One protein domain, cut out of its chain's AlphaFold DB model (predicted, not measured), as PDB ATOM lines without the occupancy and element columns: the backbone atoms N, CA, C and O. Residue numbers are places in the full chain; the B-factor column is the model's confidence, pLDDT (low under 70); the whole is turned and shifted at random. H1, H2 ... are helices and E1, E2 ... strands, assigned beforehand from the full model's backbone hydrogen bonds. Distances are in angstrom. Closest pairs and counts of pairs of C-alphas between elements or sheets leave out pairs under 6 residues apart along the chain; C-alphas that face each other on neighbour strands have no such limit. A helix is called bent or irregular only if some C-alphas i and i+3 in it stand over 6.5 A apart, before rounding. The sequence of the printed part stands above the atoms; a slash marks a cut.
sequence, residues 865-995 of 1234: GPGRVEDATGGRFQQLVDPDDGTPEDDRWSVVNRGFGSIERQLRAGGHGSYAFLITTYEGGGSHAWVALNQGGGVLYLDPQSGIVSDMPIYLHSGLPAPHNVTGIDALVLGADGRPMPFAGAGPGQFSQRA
ATOM      1  N   GLY A 865      15.296 -39.432 -56.268       92.31
ATOM      2  CA  GLY A 865      16.685 -39.351 -56.729       92.31
ATOM      3  C   GLY A 865      17.731 -39.508 -55.611       92.31
ATOM      4  O   GLY A 865      18.642 -40.320 -55.774       92.31
ATOM      5  N   PRO A 866      17.594 -38.850 -54.439       95.12
ATOM      6  CA  PRO A 866      18.470 -39.098 -53.290       95.12
ATOM      7  C   PRO A 866      18.481 -40.570 -52.845       95.12
ATOM      8  O   PRO A 866      19.547 -41.125 -52.582       95.12
ATOM      9  N   GLY A 867      17.327 -41.246 -52.866       95.06
ATOM     10  CA  GLY A 867      17.220 -42.680 -52.594       95.06
ATOM     11  C   GLY A 867      18.025 -43.550 -53.566       95.06
ATOM     12  O   GLY A 867      18.655 -44.506 -53.122       95.06
ATOM     13  N   ARG A 868      18.105 -43.194 -54.862       94.69
ATOM     14  CA  ARG A 868      19.001 -43.882 -55.824       94.69
ATOM     15  C   ARG A 868      20.472 -43.759 -55.428       94.69
ATOM     16  O   ARG A 868      21.221 -44.711 -55.627       94.69
ATOM     17  N   VAL A 869      20.894 -42.622 -54.867       96.38
ATOM     18  CA  VAL A 869      22.269 -42.430 -54.370       96.38
ATOM     19  C   VAL A 869      22.526 -43.297 -53.138       96.38
ATOM     20  O   VAL A 869      23.546 -43.987 -53.072       96.38
ATOM     21  N   GLU A 870      21.601 -43.317 -52.179       96.50
ATOM     22  CA  GLU A 870      21.713 -44.141 -50.967       96.50
ATOM     23  C   GLU A 870      21.682 -45.651 -51.277       96.50
ATOM     24  O   GLU A 870      22.390 -46.423 -50.625       96.50
ATOM     25  N   ASP A 871      20.939 -46.074 -52.306       94.19
ATOM     26  CA  ASP A 871      20.898 -47.461 -52.789       94.19
ATOM     27  C   ASP A 871      22.161 -47.848 -53.582       94.19
ATOM     28  O   ASP A 871      22.727 -48.917 -53.351       94.19
ATOM     29  N   ALA A 872      22.634 -46.990 -54.494       92.94
ATOM     30  CA  ALA A 872      23.801 -47.270 -55.338       92.94
ATOM     31  C   ALA A 872      25.126 -47.293 -54.553       92.94
ATOM     32  O   ALA A 872      26.057 -48.002 -54.933       92.94
ATOM     33  N   THR A 873      25.209 -46.528 -53.461       94.56
ATOM     34  CA  THR A 873      26.420 -46.403 -52.628       94.56
ATOM     35  C   THR A 873      26.363 -47.204 -51.324       94.56
ATOM     36  O   THR A 873      27.393 -47.412 -50.679       94.56
ATOM     37  N   GLY A 874      25.166 -47.596 -50.876       93.50
ATOM     38  CA  GLY A 874      24.922 -48.112 -49.525       93.50
ATOM     39  C   GLY A 874      25.091 -47.071 -48.405       93.50
ATOM     40  O   GLY A 874      24.988 -47.427 -47.230       93.50
ATOM     41  N   GLY A 875      25.378 -45.807 -48.740       94.56
ATOM     42  CA  GLY A 875      25.557 -44.705 -47.796       94.56
ATOM     43  C   GLY A 875      24.245 -44.025 -47.410       94.56
ATOM     44  O   GLY A 875      23.167 -44.436 -47.838       94.56
ATOM     45  N   ARG A 876      24.339 -42.970 -46.597       95.44
ATOM     46  CA  ARG A 876      23.216 -42.088 -46.243       95.44
ATOM     47  C   ARG A 876      23.628 -40.632 -46.361       95.44
ATOM     48  O   ARG A 876      24.773 -40.306 -46.044       95.44
ATOM     49  N   PHE A 877      22.706 -39.774 -46.783       97.56
ATOM     50  CA  PHE A 877      22.884 -38.337 -46.612       97.56
ATOM     51  C   PHE A 877      22.847 -38.002 -45.122       97.56
ATOM     52  O   PHE A 877      22.001 -38.505 -44.383       97.56
ATOM     53  N   GLN A 878      23.777 -37.159 -44.683       97.12
ATOM     54  CA  GLN A 878      23.832 -36.632 -43.326       97.12
ATOM     55  C   GLN A 878      23.731 -35.111 -43.348       97.12
ATOM     56  O   GLN A 878      24.346 -34.460 -44.197       97.12
ATOM     57  N   GLN A 879      22.994 -34.560 -42.388       95.56
ATOM     58  CA  GLN A 879      22.778 -33.124 -42.272       95.56
ATOM     59  C   GLN A 879      24.030 -32.459 -41.681       95.56
ATOM     60  O   GLN A 879      24.454 -32.777 -40.568       95.56
ATOM     61  N   LEU A 880      24.639 -31.542 -42.433       96.00
ATOM     62  CA  LEU A 880      25.790 -30.743 -41.987       96.00
ATOM     63  C   LEU A 880      25.408 -29.305 -41.646       96.00
ATOM     64  O   LEU A 880      26.076 -28.675 -40.825       96.00
ATOM     65  N   VAL A 881      24.358 -28.796 -42.292       95.50
ATOM     66  CA  VAL A 881      23.721 -27.512 -42.000       95.50
ATOM     67  C   VAL A 881      22.220 -27.703 -42.172       95.50
ATOM     68  O   VAL A 881      21.761 -28.002 -43.273       95.50
ATOM     69  N   ASP A 882      21.471 -27.540 -41.088       91.75
ATOM     70  CA  ASP A 882      20.013 -27.632 -41.072       91.75
ATOM     71  C   ASP A 882      19.408 -26.258 -41.408       91.75
ATOM     72  O   ASP A 882      19.681 -25.307 -40.668       91.75
ATOM     73  N   PRO A 883      18.646 -26.096 -42.513       85.00
ATOM     74  CA  PRO A 883      18.109 -24.797 -42.927       85.00
ATOM     75  C   PRO A 883      17.254 -24.117 -41.848       85.00
ATOM     76  O   PRO A 883      17.262 -22.890 -41.785       85.00
ATOM     77  N   ASP A 884      16.585 -24.890 -40.987       84.69
ATOM     78  CA  ASP A 884      15.618 -24.394 -40.003       84.69
ATOM     79  C   ASP A 884      16.161 -24.413 -38.545       84.69
ATOM     80  O   ASP A 884      15.393 -24.274 -37.592       84.69
ATOM     81  N   ASP A 885      17.488 -24.515 -38.346       85.00
ATOM     82  CA  ASP A 885      18.151 -24.643 -37.023       85.00
ATOM     83  C   ASP A 885      18.009 -23.441 -36.061       85.00
ATOM     84  O   ASP A 885      18.475 -23.485 -34.918       85.00
ATOM     85  N   GLY A 886      17.377 -22.354 -36.510       81.06
ATOM     86  CA  GLY A 886      17.176 -21.131 -35.733       81.06
ATOM     87  C   GLY A 886      18.410 -20.230 -35.602       81.06
ATOM     88  O   GLY A 886      18.360 -19.263 -34.838       81.06
ATOM     89  N   THR A 887      19.505 -20.497 -36.325       84.88
ATOM     90  CA  THR A 887      20.647 -19.572 -36.400       84.88
ATOM     91  C   THR A 887      20.219 -18.246 -37.055       84.88
ATOM     92  O   THR A 887      19.624 -18.293 -38.135       84.88
ATOM     93  N   PRO A 888      20.550 -17.073 -36.471       83.00
ATOM     94  CA  PRO A 888      20.288 -15.768 -37.080       83.00
ATOM     95  C   PRO A 888      20.881 -15.619 -38.488       83.00
ATOM     96  O   PRO A 888      21.945 -16.164 -38.781       83.00
ATOM     97  N   GLU A 889      20.225 -14.824 -39.334       76.81
ATOM     98  CA  GLU A 889      20.639 -14.571 -40.725       76.81
ATOM     99  C   GLU A 889      22.092 -14.061 -40.814       76.81
ATOM    100  O   GLU A 889      22.892 -14.623 -41.561       76.81
ATOM    101  N   ASP A 890      22.478 -13.106 -39.957       79.44
ATOM    102  CA  ASP A 890      23.851 -12.570 -39.863       79.44
ATOM    103  C   ASP A 890      24.921 -13.657 -39.602       79.44
ATOM    104  O   ASP A 890      26.046 -13.585 -40.102       79.44
ATOM    105  N   ASP A 891      24.584 -14.693 -38.823       87.44
ATOM    106  CA  ASP A 891      25.494 -15.786 -38.456       87.44
ATOM    107  C   ASP A 891      25.520 -16.918 -39.502       87.44
ATOM    108  O   ASP A 891      26.421 -17.772 -39.466       87.44
ATOM    109  N   ARG A 892      24.569 -16.941 -40.450       88.62
ATOM    110  CA  ARG A 892      24.327 -18.044 -41.401       88.62
ATOM    111  C   ARG A 892      25.547 -18.366 -42.262       88.62
ATOM    112  O   ARG A 892      25.927 -19.535 -42.389       88.62
ATOM    113  N   TRP A 893      26.230 -17.326 -42.747       91.44
ATOM    114  CA  TRP A 893      27.523 -17.399 -43.446       91.44
ATOM    115  C   TRP A 893      28.536 -18.282 -42.706       91.44
ATOM    116  O   TRP A 893      29.259 -19.087 -43.302       91.44
ATOM    117  N   SER A 894      28.575 -18.165 -41.377       90.94
ATOM    118  CA  SER A 894      29.528 -18.885 -40.540       90.94
ATOM    119  C   SER A 894      29.181 -20.373 -40.405       90.94
ATOM    120  O   SER A 894      30.094 -21.197 -40.324       90.94
ATOM    121  N   VAL A 895      27.891 -20.736 -40.402       93.44
ATOM    122  CA  VAL A 895      27.434 -22.136 -40.331       93.44
ATOM    123  C   VAL A 895      27.742 -22.855 -41.642       93.44
ATOM    124  O   VAL A 895      28.388 -23.902 -41.633       93.44
ATOM    125  N   VAL A 896      27.372 -22.242 -42.769       94.50
ATOM    126  CA  VAL A 896      27.579 -22.774 -44.126       94.50
ATOM    127  C   VAL A 896      29.061 -23.058 -44.390       94.50
ATOM    128  O   VAL A 896      29.427 -24.169 -44.781       94.50
ATOM    129  N   ASN A 897      29.948 -22.119 -44.048       94.06
ATOM    130  CA  ASN A 897      31.392 -22.320 -44.187       94.06
ATOM    131  C   ASN A 897      31.970 -23.369 -43.214       94.06
ATOM    132  O   ASN A 897      32.928 -24.065 -43.562       94.06
ATOM    133  N   ARG A 898      31.383 -23.563 -42.019       94.62
ATOM    134  CA  ARG A 898      31.745 -24.696 -41.140       94.62
ATOM    135  C   ARG A 898      31.334 -26.043 -41.748       94.62
ATOM    136  O   ARG A 898      32.113 -26.993 -41.632       94.62
ATOM    137  N   GLY A 899      30.181 -26.105 -42.418       95.62
ATOM    138  CA  GLY A 899      29.702 -27.273 -43.166       95.62
ATOM    139  C   GLY A 899      30.655 -27.672 -44.296       95.62
ATOM    140  O   GLY A 899      31.175 -28.792 -44.295       95.62
ATOM    141  N   PHE A 900      30.996 -26.737 -45.192       96.94
ATOM    142  CA  PHE A 900      31.985 -26.988 -46.252       96.94
ATOM    143  C   PHE A 900      33.361 -27.378 -45.707       96.94
ATOM    144  O   PHE A 900      33.960 -28.336 -46.196       96.94
ATOM    145  N   GLY A 901      33.827 -26.733 -44.633       96.56
ATOM    146  CA  GLY A 901      35.066 -27.130 -43.963       96.56
ATOM    147  C   GLY A 901      35.028 -28.556 -43.389       96.56
ATOM    148  O   GLY A 901      36.073 -29.200 -43.293       96.56
ATOM    149  N   SER A 902      33.857 -29.083 -43.011       96.88
ATOM    150  CA  SER A 902      33.706 -30.491 -42.610       96.88
ATOM    151  C   SER A 902      33.798 -31.437 -43.805       96.88
ATOM    152  O   SER A 902      34.544 -32.412 -43.720       96.88
ATOM    153  N   ILE A 903      33.129 -31.126 -44.922       97.69
ATOM    154  CA  ILE A 903      33.237 -31.884 -46.184       97.69
ATOM    155  C   ILE A 903      34.701 -31.961 -46.633       97.69
ATOM    156  O   ILE A 903      35.209 -33.045 -46.920       97.69
ATOM    157  N   GLU A 904      35.408 -30.829 -46.626       97.62
ATOM    158  CA  GLU A 904      36.807 -30.751 -47.045       97.62
ATOM    159  C   GLU A 904      37.722 -31.618 -46.162       97.62
ATOM    160  O   GLU A 904      38.532 -32.393 -46.675       97.62
ATOM    161  N   ARG A 905      37.567 -31.551 -44.828       97.12
ATOM    162  CA  ARG A 905      38.309 -32.411 -43.886       97.12
ATOM    163  C   ARG A 905      38.050 -33.896 -44.142       97.12
ATOM    164  O   ARG A 905      39.001 -34.677 -44.156       97.12
ATOM    165  N   GLN A 906      36.792 -34.271 -44.371       97.50
ATOM    166  CA  GLN A 906      36.375 -35.653 -44.609       97.50
ATOM    167  C   GLN A 906      36.970 -36.186 -45.927       97.50
ATOM    168  O   GLN A 906      37.646 -37.215 -45.930       97.50
ATOM    169  N   LEU A 907      36.842 -35.441 -47.029       98.12
ATOM    170  CA  LEU A 907      37.436 -35.800 -48.324       98.12
ATOM    171  C   LEU A 907      38.970 -35.871 -48.276       98.12
ATOM    172  O   LEU A 907      39.563 -36.780 -48.867       98.12
ATOM    173  N   ARG A 908      39.636 -34.965 -47.547       97.50
ATOM    174  CA  ARG A 908      41.093 -35.027 -47.340       97.50
ATOM    175  C   ARG A 908      41.511 -36.260 -46.537       97.50
ATOM    176  O   ARG A 908      42.503 -36.884 -46.906       97.50
ATOM    177  N   ALA A 909      40.752 -36.646 -45.509       96.50
ATOM    178  CA  ALA A 909      41.004 -37.866 -44.737       96.50
ATOM    179  C   ALA A 909      40.836 -39.148 -45.577       96.50
ATOM    180  O   ALA A 909      41.618 -40.083 -45.418       96.50
ATOM    181  N   GLY A 910      39.880 -39.170 -46.514       96.00
ATOM    182  CA  GLY A 910      39.675 -40.289 -47.446       96.00
ATOM    183  C   GLY A 910      40.741 -40.451 -48.539       96.00
ATOM    184  O   GLY A 910      40.745 -41.471 -49.226       96.00
ATOM    185  N   GLY A 911      41.645 -39.476 -48.708       97.31
ATOM    186  CA  GLY A 911      42.692 -39.498 -49.736       97.31
ATOM    187  C   GLY A 911      42.171 -39.352 -51.174       97.31
ATOM    188  O   GLY A 911      40.977 -39.182 -51.408       97.31
ATOM    189  N   HIS A 912      43.077 -39.384 -52.160       97.38
ATOM    190  CA  HIS A 912      42.692 -39.295 -53.575       97.38
ATOM    191  C   HIS A 912      41.770 -40.455 -53.966       97.38
ATOM    192  O   HIS A 912      42.092 -41.614 -53.710       97.38
ATOM    193  N   GLY A 913      40.649 -40.128 -54.609       96.00
ATOM    194  CA  GLY A 913      39.593 -41.079 -54.951       96.00
ATOM    195  C   GLY A 913      38.376 -41.000 -54.029       96.00
ATOM    196  O   GLY A 913      37.355 -41.587 -54.363       96.00
ATOM    197  N   SER A 914      38.441 -40.277 -52.903       98.31
ATOM    198  CA  SER A 914      37.241 -39.974 -52.115       98.31
ATOM    199  C   SER A 914      36.293 -39.040 -52.880       98.31
ATOM    200  O   SER A 914      36.727 -38.207 -53.685       98.31
ATOM    201  N   TYR A 915      34.995 -39.208 -52.634       98.50
ATOM    202  CA  TYR A 915      33.901 -38.589 -53.387       98.50
ATOM    203  C   TYR A 915      32.767 -38.212 -52.433       98.50
ATOM    204  O   TYR A 915      32.507 -38.939 -51.479       98.50
ATOM    205  N   ALA A 916      32.085 -37.101 -52.674       98.62
ATOM    206  CA  ALA A 916      30.957 -36.629 -51.887       98.62
ATOM    207  C   ALA A 916      29.819 -36.203 -52.811       98.62
ATOM    208  O   ALA A 916      30.003 -35.330 -53.658       98.62
ATOM    209  N   PHE A 917      28.644 -36.788 -52.598       98.69
ATOM    210  CA  PHE A 917      27.384 -36.251 -53.095       98.69
ATOM    211  C   PHE A 917      26.935 -35.155 -52.132       98.69
ATOM    212  O   PHE A 917      26.891 -35.387 -50.921       98.69
ATOM    213  N   LEU A 918      26.619 -33.978 -52.661       98.56
ATOM    214  CA  LEU A 918      26.159 -32.816 -51.909       98.56
ATOM    215  C   LEU A 918      24.759 -32.439 -52.384       98.56
ATOM    216  O   LEU A 918      24.519 -32.400 -53.589       98.56
ATOM    217  N   ILE A 919      23.861 -32.122 -51.453       97.50
ATOM    218  CA  ILE A 919      22.586 -31.469 -51.759       97.50
ATOM    219  C   ILE A 919      22.524 -30.181 -50.937       97.50
ATOM    220  O   ILE A 919      22.700 -30.204 -49.718       97.50
ATOM    221  N   THR A 920      22.310 -29.050 -51.606       96.06
ATOM    222  CA  THR A 920      22.223 -27.729 -50.965       96.06
ATOM    223  C   THR A 920      20.850 -27.114 -51.159       96.06
ATOM    224  O   THR A 920      20.386 -27.028 -52.292       96.06
ATOM    225  N   THR A 921      20.240 -26.654 -50.067       94.00
ATOM    226  CA  THR A 921      18.969 -25.907 -50.047       94.00
ATOM    227  C   THR A 921      19.257 -24.408 -50.104       94.00
ATOM    228  O   THR A 921      20.222 -23.964 -49.475       94.00
ATOM    229  N   TYR A 922      18.430 -23.631 -50.812       89.62
ATOM    230  CA  TYR A 922      18.614 -22.182 -50.966       89.62
ATOM    231  C   TYR A 922      17.605 -21.334 -50.178       89.62
ATOM    232  O   TYR A 922      16.491 -21.761 -49.874       89.62
ATOM    233  N   GLU A 923      17.990 -20.091 -49.885       87.38
ATOM    234  CA  GLU A 923      17.161 -19.067 -49.231       87.38
ATOM    235  C   GLU A 923      15.897 -18.722 -50.041       87.38
ATOM    236  O   GLU A 923      14.815 -18.594 -49.477       87.38
ATOM    237  N   GLY A 924      16.008 -18.656 -51.374       76.88
ATOM    238  CA  GLY A 924      14.883 -18.437 -52.294       76.88
ATOM    239  C   GLY A 924      13.985 -19.662 -52.528       76.88
ATOM    240  O   GLY A 924      13.060 -19.587 -53.338       76.88
ATOM    241  N   GLY A 925      14.247 -20.777 -51.841       81.19
ATOM    242  CA  GLY A 925      13.592 -22.067 -52.063       81.19
ATOM    243  C   GLY A 925      14.350 -22.985 -53.028       81.19
ATOM    244  O   GLY A 925      15.305 -22.589 -53.690       81.19
ATOM    245  N   GLY A 926      13.896 -24.235 -53.089       83.00
ATOM    246  CA  GLY A 926      14.484 -25.329 -53.855       83.00
ATOM    247  C   GLY A 926      15.859 -25.783 -53.375       83.00
ATOM    248  O   GLY A 926      16.397 -25.321 -52.363       83.00
ATOM    249  N   SER A 927      16.409 -26.747 -54.107       88.25
ATOM    250  CA  SER A 927      17.708 -27.347 -53.828       88.25
ATOM    251  C   SER A 927      18.404 -27.795 -55.110       88.25
ATOM    252  O   SER A 927      17.792 -27.870 -56.173       88.25
ATOM    253  N   HIS A 928      19.701 -28.082 -55.008       94.44
ATOM    254  CA  HIS A 928      20.522 -28.583 -56.112       94.44
ATOM    255  C   HIS A 928      21.460 -29.690 -55.640       94.44
ATOM    256  O   HIS A 928      21.945 -29.645 -54.505       94.44
ATOM    257  N   ALA A 929      21.736 -30.661 -56.513       96.38
ATOM    258  CA  ALA A 929      22.632 -31.780 -56.245       96.38
ATOM    259  C   ALA A 929      23.917 -31.681 -57.074       96.38
ATOM    260  O   ALA A 929      23.890 -31.609 -58.300       96.38
ATOM    261  N   TRP A 930      25.051 -31.719 -56.386       97.69
ATOM    262  CA  TRP A 930      26.380 -31.478 -56.945       97.69
ATOM    263  C   TRP A 930      27.434 -32.284 -56.172       97.69
ATOM    264  O   TRP A 930      27.101 -33.157 -55.366       97.69
ATOM    265  N   VAL A 931      28.719 -32.078 -56.471       98.56
ATOM    266  CA  VAL A 931      29.786 -33.009 -56.078       98.56
ATOM    267  C   VAL A 931      30.995 -32.287 -55.488       98.56
ATOM    268  O   VAL A 931      31.388 -31.210 -55.932       98.56
ATOM    269  N   ALA A 932      31.656 -32.932 -54.529       98.56
ATOM    270  CA  ALA A 932      33.044 -32.634 -54.190       98.56
ATOM    271  C   ALA A 932      33.874 -33.925 -54.167       98.56
ATOM    272  O   ALA A 932      33.386 -34.973 -53.756       98.56
ATOM    273  N   LEU A 933      35.129 -33.887 -54.613       98.19
ATOM    274  CA  LEU A 933      36.000 -35.070 -54.673       98.19
ATOM    275  C   LEU A 933      37.462 -34.723 -54.403       98.19
ATOM    276  O   LEU A 933      37.868 -33.566 -54.502       98.19
ATOM    277  N   ASN A 934      38.272 -35.724 -54.072       98.31
ATOM    278  CA  ASN A 934      39.700 -35.542 -53.824       98.31
ATOM    279  C   ASN A 934      40.533 -35.956 -55.048       98.31
ATOM    280  O   ASN A 934      40.714 -37.147 -55.324       98.31
ATOM    281  N   GLN A 935      41.093 -34.968 -55.754       97.06
ATOM    282  CA  GLN A 935      41.995 -35.154 -56.889       97.06
ATOM    283  C   GLN A 935      43.447 -34.881 -56.470       97.06
ATOM    284  O   GLN A 935      43.866 -33.736 -56.295       97.06
ATOM    285  N   GLY A 936      44.243 -35.944 -56.318       93.31
ATOM    286  CA  GLY A 936      45.675 -35.839 -56.010       93.31
ATOM    287  C   GLY A 936      46.015 -35.201 -54.653       93.31
ATOM    288  O   GLY A 936      47.114 -34.675 -54.499       93.31
ATOM    289  N   GLY A 937      45.095 -35.215 -53.683       92.56
ATOM    290  CA  GLY A 937      45.256 -34.589 -52.364       92.56
ATOM    291  C   GLY A 937      44.632 -33.193 -52.240       92.56
ATOM    292  O   GLY A 937      44.518 -32.682 -51.123       92.56
ATOM    293  N   GLY A 938      44.209 -32.580 -53.350       96.00
ATOM    294  CA  GLY A 938      43.360 -31.387 -53.357       96.00
ATOM    295  C   GLY A 938      41.882 -31.768 -53.421       96.00
ATOM    296  O   GLY A 938      41.530 -32.720 -54.114       96.00
ATOM    297  N   VAL A 939      41.020 -31.029 -52.723       98.06
ATOM    298  CA  VAL A 939      39.570 -31.126 -52.934       98.06
ATOM    299  C   VAL A 939      39.211 -30.280 -54.152       98.06
ATOM    300  O   VAL A 939      39.727 -29.177 -54.309       98.06
ATOM    301  N   LEU A 940      38.369 -30.824 -55.024       98.12
ATOM    302  CA  LEU A 940      37.699 -30.104 -56.099       98.12
ATOM    303  C   LEU A 940      36.200 -30.124 -55.825       98.12
ATOM    304  O   LEU A 940      35.665 -31.142 -55.382       98.12
ATOM    305  N   TYR A 941      35.543 -29.019 -56.142       98.25
ATOM    306  CA  TYR A 941      34.097 -28.865 -56.153       98.25
ATOM    307  C   TYR A 941      33.627 -28.850 -57.606       98.25
ATOM    308  O   TYR A 941      34.245 -28.205 -58.454       98.25
ATOM    309  N   LEU A 942      32.576 -29.604 -57.910       97.94
ATOM    310  CA  LEU A 942      32.119 -29.855 -59.268       97.94
ATOM    311  C   LEU A 942      30.606 -29.813 -59.345       97.94
ATOM    312  O   LEU A 942      29.918 -30.412 -58.521       97.94
ATOM    313  N   ASP A 943      30.113 -29.206 -60.414       97.56
ATOM    314  CA  ASP A 943      28.751 -29.424 -60.867       97.56
ATOM    315  C   ASP A 943      28.773 -30.108 -62.248       97.56
ATOM    316  O   ASP A 943      29.125 -29.470 -63.246       97.56
ATOM    317  N   PRO A 944      28.442 -31.412 -62.333       96.25
ATOM    318  CA  PRO A 944      28.348 -32.122 -63.606       96.25
ATOM    319  C   PRO A 944      27.144 -31.702 -64.464       96.25
ATOM    320  O   PRO A 944      27.113 -32.078 -65.635       96.25
ATOM    321  N   GLN A 945      26.180 -30.942 -63.931       94.25
ATOM    322  CA  GLN A 945      25.053 -30.423 -64.706       94.25
ATOM    323  C   GLN A 945      25.468 -29.227 -65.573       94.25
ATOM    324  O   GLN A 945      25.289 -29.284 -66.791       94.25
ATOM    325  N   SER A 946      26.059 -28.192 -64.963       89.12
ATOM    326  CA  SER A 946      26.601 -27.007 -65.654       89.12
ATOM    327  C   SER A 946      28.001 -27.220 -66.259       89.12
ATOM    328  O   SER A 946      28.458 -26.429 -67.086       89.12
ATOM    329  N   GLY A 947      28.707 -28.289 -65.874       92.56
ATOM    330  CA  GLY A 947      30.062 -28.597 -66.347       92.56
ATOM    331  C   GLY A 947      31.162 -27.758 -65.681       92.56
ATOM    332  O   GLY A 947      32.267 -27.639 -66.228       92.56
ATOM    333  N   ILE A 948      30.877 -27.188 -64.506       92.69
ATOM    334  CA  ILE A 948      31.766 -26.303 -63.742       92.69
ATOM    335  C   ILE A 948      32.685 -27.101 -62.798       92.69
ATOM    336  O   ILE A 948      32.267 -28.059 -62.147       92.69
ATOM    337  N   VAL A 949      33.954 -26.678 -62.704       95.25
ATOM    338  CA  VAL A 949      34.971 -27.238 -61.794       95.25
ATOM    339  C   VAL A 949      35.693 -26.104 -61.071       95.25
ATOM    340  O   VAL A 949      36.214 -25.196 -61.716       95.25
ATOM    341  N   SER A 950      35.770 -26.194 -59.747       95.00
ATOM    342  CA  SER A 950      36.345 -25.193 -58.846       95.00
ATOM    343  C   SER A 950      37.226 -25.856 -57.775       95.00
ATOM    344  O   SER A 950      37.085 -27.046 -57.487       95.00
ATOM    345  N   ASP A 951      38.153 -25.107 -57.177       93.81
ATOM    346  CA  ASP A 951      38.882 -25.493 -55.956       93.81
ATOM    347  C   ASP A 951      38.219 -24.961 -54.667       93.81
ATOM    348  O   ASP A 951      38.492 -25.469 -53.579       93.81
ATOM    349  N   MET A 952      37.281 -24.018 -54.800       92.88
ATOM    350  CA  MET A 952      36.411 -23.491 -53.740       92.88
ATOM    351  C   MET A 952      34.949 -23.955 -53.927       92.88
ATOM    352  O   MET A 952      34.567 -24.266 -55.060       92.88
ATOM    353  N   PRO A 953      34.102 -23.989 -52.877       91.88
ATOM    354  CA  PRO A 953      32.690 -24.352 -53.020       91.88
ATOM    355  C   PRO A 953      31.971 -23.447 -54.030       91.88
ATOM    356  O   PRO A 953      32.122 -22.229 -53.982       91.88
ATOM    357  N   ILE A 954      31.202 -24.051 -54.942       91.56
ATOM    358  CA  ILE A 954      30.500 -23.343 -56.029       91.56
ATOM    359  C   ILE A 954      29.300 -22.569 -55.471       91.56
ATOM    360  O   ILE A 954      29.110 -21.397 -55.778       91.56
ATOM    361  N   TYR A 955      28.510 -23.216 -54.614       91.19
ATOM    362  CA  TYR A 955      27.339 -22.618 -53.981       91.19
ATOM    363  C   TYR A 955      27.705 -22.183 -52.567       91.19
ATOM    364  O   TYR A 955      28.224 -22.972 -51.776       91.19
ATOM    365  N   LEU A 956      27.460 -20.912 -52.265       90.00
ATOM    366  CA  LEU A 956      27.902 -20.252 -51.042       90.00
ATOM    367  C   LEU A 956      26.735 -19.530 -50.367       90.00
ATOM    368  O   LEU A 956      25.669 -19.334 -50.945       90.00
ATOM    369  N   HIS A 957      26.966 -19.105 -49.133       90.81
ATOM    370  CA  HIS A 957      26.151 -18.101 -48.467       90.81
ATOM    371  C   HIS A 957      26.946 -16.791 -48.453       90.81
ATOM    372  O   HIS A 957      28.122 -16.801 -48.089       90.81
ATOM    373  N   SER A 958      26.339 -15.679 -48.864       85.38
ATOM    374  CA  SER A 958      27.024 -14.385 -49.024       85.38
ATOM    375  C   SER A 958      27.100 -13.560 -47.733       85.38
ATOM    376  O   SER A 958      28.047 -12.796 -47.560       85.38
ATOM    377  N   GLY A 959      26.154 -13.753 -46.807       83.44
ATOM    378  CA  GLY A 959      26.012 -12.956 -45.580       83.44
ATOM    379  C   GLY A 959      25.136 -11.708 -45.752       83.44
ATOM    380  O   GLY A 959      25.066 -10.886 -44.846       83.44
ATOM    381  N   LEU A 960      24.484 -11.561 -46.909       81.50
ATOM    382  CA  LEU A 960      23.418 -10.595 -47.176       81.50
ATOM    383  C   LEU A 960      22.222 -11.368 -47.759       81.50
ATOM    384  O   LEU A 960      22.476 -12.280 -48.546       81.50
ATOM    385  N   PRO A 961      20.956 -11.032 -47.442       80.12
ATOM    386  CA  PRO A 961      19.795 -11.737 -47.990       80.12
ATOM    387  C   PRO A 961      19.817 -11.783 -49.523       80.12
ATOM    388  O   PRO A 961      19.892 -10.748 -50.191       80.12
ATOM    389  N   ALA A 962      19.799 -12.992 -50.080       80.12
ATOM    390  CA  ALA A 962      19.928 -13.252 -51.506       80.12
ATOM    391  C   ALA A 962      19.341 -14.632 -51.848       80.12
ATOM    392  O   ALA A 962      19.710 -15.626 -51.224       80.12
ATOM    393  N   PRO A 963      18.504 -14.762 -52.895       76.00
ATOM    394  CA  PRO A 963      17.764 -15.998 -53.159       76.00
ATOM    395  C   PRO A 963      18.658 -17.213 -53.466       76.00
ATOM    396  O   PRO A 963      18.226 -18.343 -53.264       76.00
ATOM    397  N   HIS A 964      19.902 -16.990 -53.910       80.94
ATOM    398  CA  HIS A 964      20.908 -18.025 -54.182       80.94
ATOM    399  C   HIS A 964      21.800 -18.394 -52.989       80.94
ATOM    400  O   HIS A 964      22.675 -19.251 -53.128       80.94
ATOM    401  N   ASN A 965      21.621 -17.763 -51.827       90.81
ATOM    402  CA  ASN A 965      22.346 -18.140 -50.623       90.81
ATOM    403  C   ASN A 965      22.040 -19.594 -50.257       90.81
ATOM    404  O   ASN A 965      20.880 -19.958 -50.064       90.81
ATOM    405  N   VAL A 966      23.079 -20.407 -50.075       93.19
ATOM    406  CA  VAL A 966      22.941 -21.713 -49.423       93.19
ATOM    407  C   VAL A 966      22.457 -21.500 -47.986       93.19
ATOM    408  O   VAL A 966      23.024 -20.699 -47.240       93.19
ATOM    409  N   THR A 967      21.418 -22.227 -47.586       92.56
ATOM    410  CA  THR A 967      20.879 -22.243 -46.218       92.56
ATOM    411  C   THR A 967      20.987 -23.621 -45.576       92.56
ATOM    412  O   THR A 967      21.253 -23.682 -44.376       92.56
ATOM    413  N   GLY A 968      20.857 -24.703 -46.352       94.50
ATOM    414  CA  GLY A 968      21.020 -26.091 -45.901       94.50
ATOM    415  C   GLY A 968      22.110 -26.845 -46.669       94.50
ATOM    416  O   GLY A 968      22.348 -26.560 -47.843       94.50
ATOM    417  N   ILE A 969      22.767 -27.808 -46.013       97.44
ATOM    418  CA  ILE A 969      23.767 -28.707 -46.614       97.44
ATOM    419  C   ILE A 969      23.554 -30.131 -46.088       97.44
ATOM    420  O   ILE A 969      23.826 -30.407 -44.916       97.44
ATOM    421  N   ASP A 970      23.186 -31.034 -46.990       97.88
ATOM    422  CA  ASP A 970      23.241 -32.485 -46.814       97.88
ATOM    423  C   ASP A 970      24.439 -33.058 -47.587       97.88
ATOM    424  O   ASP A 970      24.746 -32.620 -48.700       97.88
ATOM    425  N   ALA A 971      25.113 -34.066 -47.026       98.25
ATOM    426  CA  ALA A 971      26.255 -34.707 -47.677       98.25
ATOM    427  C   ALA A 971      26.328 -36.223 -47.434       98.25
ATOM    428  O   ALA A 971      26.129 -36.695 -46.316       98.25
ATOM    429  N   LEU A 972      26.699 -36.976 -48.472       98.44
ATOM    430  CA  LEU A 972      27.020 -38.407 -48.424       98.44
ATOM    431  C   LEU A 972      28.439 -38.594 -48.975       98.44
ATOM    432  O   LEU A 972      28.679 -38.390 -50.167       98.44
ATOM    433  N   VAL A 973      29.392 -38.960 -48.111       98.31
ATOM    434  CA  VAL A 973      30.823 -39.079 -48.460       98.31
ATOM    435  C   VAL A 973      31.261 -40.539 -48.538       98.31
ATOM    436  O   VAL A 973      30.873 -41.363 -47.711       98.31
ATOM    437  N   LEU A 974      32.116 -40.838 -49.516       98.38
ATOM    438  CA  LEU A 974      32.709 -42.139 -49.801       98.38
ATOM    439  C   LEU A 974      34.241 -42.083 -49.727       98.38
ATOM    440  O   LEU A 974      34.865 -41.093 -50.123       98.38
ATOM    441  N   GLY A 975      34.856 -43.174 -49.271       97.62
ATOM    442  CA  GLY A 975      36.298 -43.405 -49.365       97.62
ATOM    443  C   GLY A 975      36.755 -43.752 -50.787       97.62
ATOM    444  O   GLY A 975      35.948 -44.021 -51.674       97.62
ATOM    445  N   ALA A 976      38.073 -43.796 -51.007       95.81
ATOM    446  CA  ALA A 976      38.677 -44.124 -52.309       95.81
ATOM    447  C   ALA A 976      38.416 -45.566 -52.811       95.81
ATOM    448  O   ALA A 976      38.695 -45.871 -53.978       95.81
ATOM    449  N   ASP A 977      37.870 -46.423 -51.941       94.06
ATOM    450  CA  ASP A 977      37.381 -47.783 -52.198       94.06
ATOM    451  C   ASP A 977      35.866 -47.847 -52.505       94.06
ATOM    452  O   ASP A 977      35.327 -48.931 -52.714       94.06
ATOM    453  N   GLY A 978      35.179 -46.699 -52.535       92.81
ATOM    454  CA  GLY A 978      33.745 -46.578 -52.816       92.81
ATOM    455  C   GLY A 978      32.837 -46.772 -51.605       92.81
ATOM    456  O   GLY A 978      31.622 -46.683 -51.759       92.81
ATOM    457  N   ARG A 979      33.384 -47.026 -50.409       95.31
ATOM    458  CA  ARG A 979      32.571 -47.303 -49.218       95.31
ATOM    459  C   ARG A 979      32.128 -46.029 -48.498       95.31
ATOM    460  O   ARG A 979      32.917 -45.085 -48.426       95.31
ATOM    461  N   PRO A 980      30.924 -46.007 -47.896       96.81
ATOM    462  CA  PRO A 980      30.467 -44.896 -47.067       96.81
ATOM    463  C   PRO A 980      31.442 -44.551 -45.939       96.81
ATOM    464  O   PRO A 980      31.889 -45.417 -45.187       96.81
ATOM    465  N   MET A 981      31.739 -43.262 -45.814       96.81
ATOM    466  CA  MET A 981      32.654 -42.691 -44.831       96.81
ATOM    467  C   MET A 981      31.923 -41.568 -44.070       96.81
ATOM    468  O   MET A 981      32.162 -40.387 -44.337       96.81
ATOM    469  N   PRO A 982      30.986 -41.921 -43.168       95.38
ATOM    470  CA  PRO A 982      30.068 -40.971 -42.542       95.38
ATOM    471  C   PRO A 982      30.762 -39.989 -41.589       95.38
ATOM    472  O   PRO A 982      31.806 -40.275 -40.994       95.38
ATOM    473  N   PHE A 983      30.142 -38.826 -41.412       95.06
ATOM    474  CA  PHE A 983      30.536 -37.819 -40.436       95.06
ATOM    475  C   PHE A 983      30.136 -38.267 -39.026       95.06
ATOM    476  O   PHE A 983      28.983 -38.620 -38.768       95.06
ATOM    477  N   ALA A 984      31.080 -38.226 -38.086       89.31
ATOM    478  CA  ALA A 984      30.816 -38.590 -36.700       89.31
ATOM    479  C   ALA A 984      29.929 -37.537 -36.010       89.31
ATOM    480  O   ALA A 984      30.339 -36.389 -35.852       89.31
ATOM    481  N   GLY A 985      28.736 -37.945 -35.571       85.94
ATOM    482  CA  GLY A 985      27.803 -37.096 -34.818       85.94
ATOM    483  C   GLY A 985      26.870 -36.215 -35.658       85.94
ATOM    484  O   GLY A 985      26.085 -35.479 -35.070       85.94
ATOM    485  N   ALA A 986      26.919 -36.295 -36.991       91.38
ATOM    486  CA  ALA A 986      25.897 -35.701 -37.856       91.38
ATOM    487  C   ALA A 986      24.693 -36.650 -37.980       91.38
ATOM    488  O   ALA A 986      24.880 -37.854 -38.174       91.38
ATOM    489  N   GLY A 987      23.476 -36.112 -37.863       90.19
ATOM    490  CA  GLY A 987      22.233 -36.872 -38.028       90.19
ATOM    491  C   GLY A 987      21.903 -37.180 -39.497       90.19
ATOM    492  O   GLY A 987      22.645 -36.753 -40.388       90.19
ATOM    493  N   PRO A 988      20.799 -37.899 -39.767       92.94
ATOM    494  CA  PRO A 988      20.317 -38.128 -41.126       92.94
ATOM    495  C   PRO A 988      19.951 -36.802 -41.804       92.94
ATOM    496  O   PRO A 988      19.444 -35.885 -41.161       92.94
ATOM    497  N   GLY A 989      20.229 -36.709 -43.100       91.56
ATOM    498  CA  GLY A 989      19.941 -35.538 -43.924       91.56
ATOM    499  C   GLY A 989      18.447 -35.304 -44.153       91.56
ATOM    500  O   GLY A 989      17.657 -36.251 -44.143       91.56
ATOM    501  N   GLN A 990      18.070 -34.055 -44.440       91.19
ATOM    502  CA  GLN A 990      16.715 -33.690 -44.881       91.19
ATOM    503  C   GLN A 990      16.285 -34.473 -46.139       91.19
ATOM    504  O   GLN A 990      15.112 -34.812 -46.295       91.19
ATOM    505  N   PHE A 991      17.237 -34.780 -47.022       91.44
ATOM    506  CA  PHE A 991      17.045 -35.519 -48.267       91.44
ATOM    507  C   PHE A 991      17.359 -37.020 -48.136       91.44
ATOM    508  O   PHE A 991      17.327 -37.735 -49.138       91.44
ATOM    509  N   SER A 992      17.642 -37.525 -46.929       94.31
ATOM    510  CA  SER A 992      17.825 -38.962 -46.694       94.31
ATOM    511  C   SER A 992      16.491 -39.716 -46.806       94.31
ATOM    512  O   SER A 992      15.482 -39.319 -46.227       94.31
ATOM    513  N   GLN A 993      16.467 -40.808 -47.573       92.75
ATOM    514  CA  GLN A 993      15.255 -41.555 -47.952       92.75
ATOM    515  C   GLN A 993      15.310 -43.043 -47.570       92.75
ATOM    516  O   GLN A 993      14.362 -43.799 -47.818       92.75
ATOM    517  N   ARG A 994      16.416 -43.485 -46.970       88.38
ATOM    518  CA  ARG A 994      16.651 -44.852 -46.506       88.38
ATOM    519  C   ARG A 994      17.022 -44.839 -45.023       88.38
ATOM    520  O   ARG A 994      17.868 -44.067 -44.592       88.38
ATOM    521  N   ALA A 995      16.434 -45.737 -44.233       72.38
ATOM    522  CA  ALA A 995      16.723 -45.826 -42.799       72.38
ATOM    523  C   ALA A 995      18.219 -46.092 -42.515       72.38
ATOM    524  O   ALA A 995      18.901 -46.755 -43.309       72.38
TER     525      ALA A 995
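This is residues 865 to 995 of the 1234 residues of a protein of Micromonospora carbonacea (UniProt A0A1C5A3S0). One strongly twisted sheet of six strands has the long helix H2 packed on one face and the short helix H1 on the opposite face. The long unnamed stretches, residues 951 to 965 and 975 to 995, lie before and after the last strand, E6. The printed part has 131 residues, with two named helices and six named strands in the order H1, E1, H2, E2, E3, E4, E5, E6. The sheet's order is E1, E6, E2, E3, E4, E5, all antiparallel, and the class is mixed, helices and strands. The whole is compact, with a radius of gyration of the C-alphas of 13.9 A and spans of 40 by 33 by 28 A.

H1, residues 865 to 873, begins at C-alpha 865 (16.685, -39.351, -56.729) and is 12.7 A long. E1 is residues 878 to 881. H2, residues 889 to 909, is 31.2 A long and irregular, with C-alphas 890 and 893 7.0 A apart. E2, residues 915 to 922, is 22.6 A long, and E3, residues 927 to 935, is 25.7 A. E4 is residues 938 to 943, 16.5 A, and E5 is residues 948 to 950. E6, residues 966 to 974, is 22.6 A long and ends at C-alpha 974 (32.709, -42.139, -49.801).

E1 and E5 are the edge strands. E1 and E6 are antiparallel, with N 878 and O 971 2.9 A apart, within hydrogen-bond range. E6 and E2 are antiparallel at 164 degrees, with N 919 and O 970 at 2.9 A. E2, E3, E4 and E5 form a meander, each strand the antiparallel neighbour of the one before, in three hairpins: N 918 and O 930 are 2.9 A apart, N 933 and O 940 2.9 A, and N 941 and O 950 2.8 A. E1, H2 and E2 form a split strand-helix-strand unit, two strands running the same way with E6 between them, and its crossover is right-handed. H2 is on the sheet; it touches E6, where the closest C-alphas, of Gly 899 and Ile 969, are 7.0 A apart, and E1, where those of Leu 880 and Gly 899 are 5.4 A apart. H1 is on the opposite face, apart from H2, and only just lies over E6 and E2, with three of its C-alphas falling on each; on the local plane it runs along E2 at 16 degrees. Every O i to N i+4 pair of H1 is within hydrogen-bond range, and 15 of 17 in H2.

The two C-alphas farthest apart, those of Pro 961 and Asp 977, are 40.3 A apart. The printed part has no cut. The link from E5 to E6, 15 residues, is long. The mean pLDDT of the printed part is 92.8, and no printed residue is under 70.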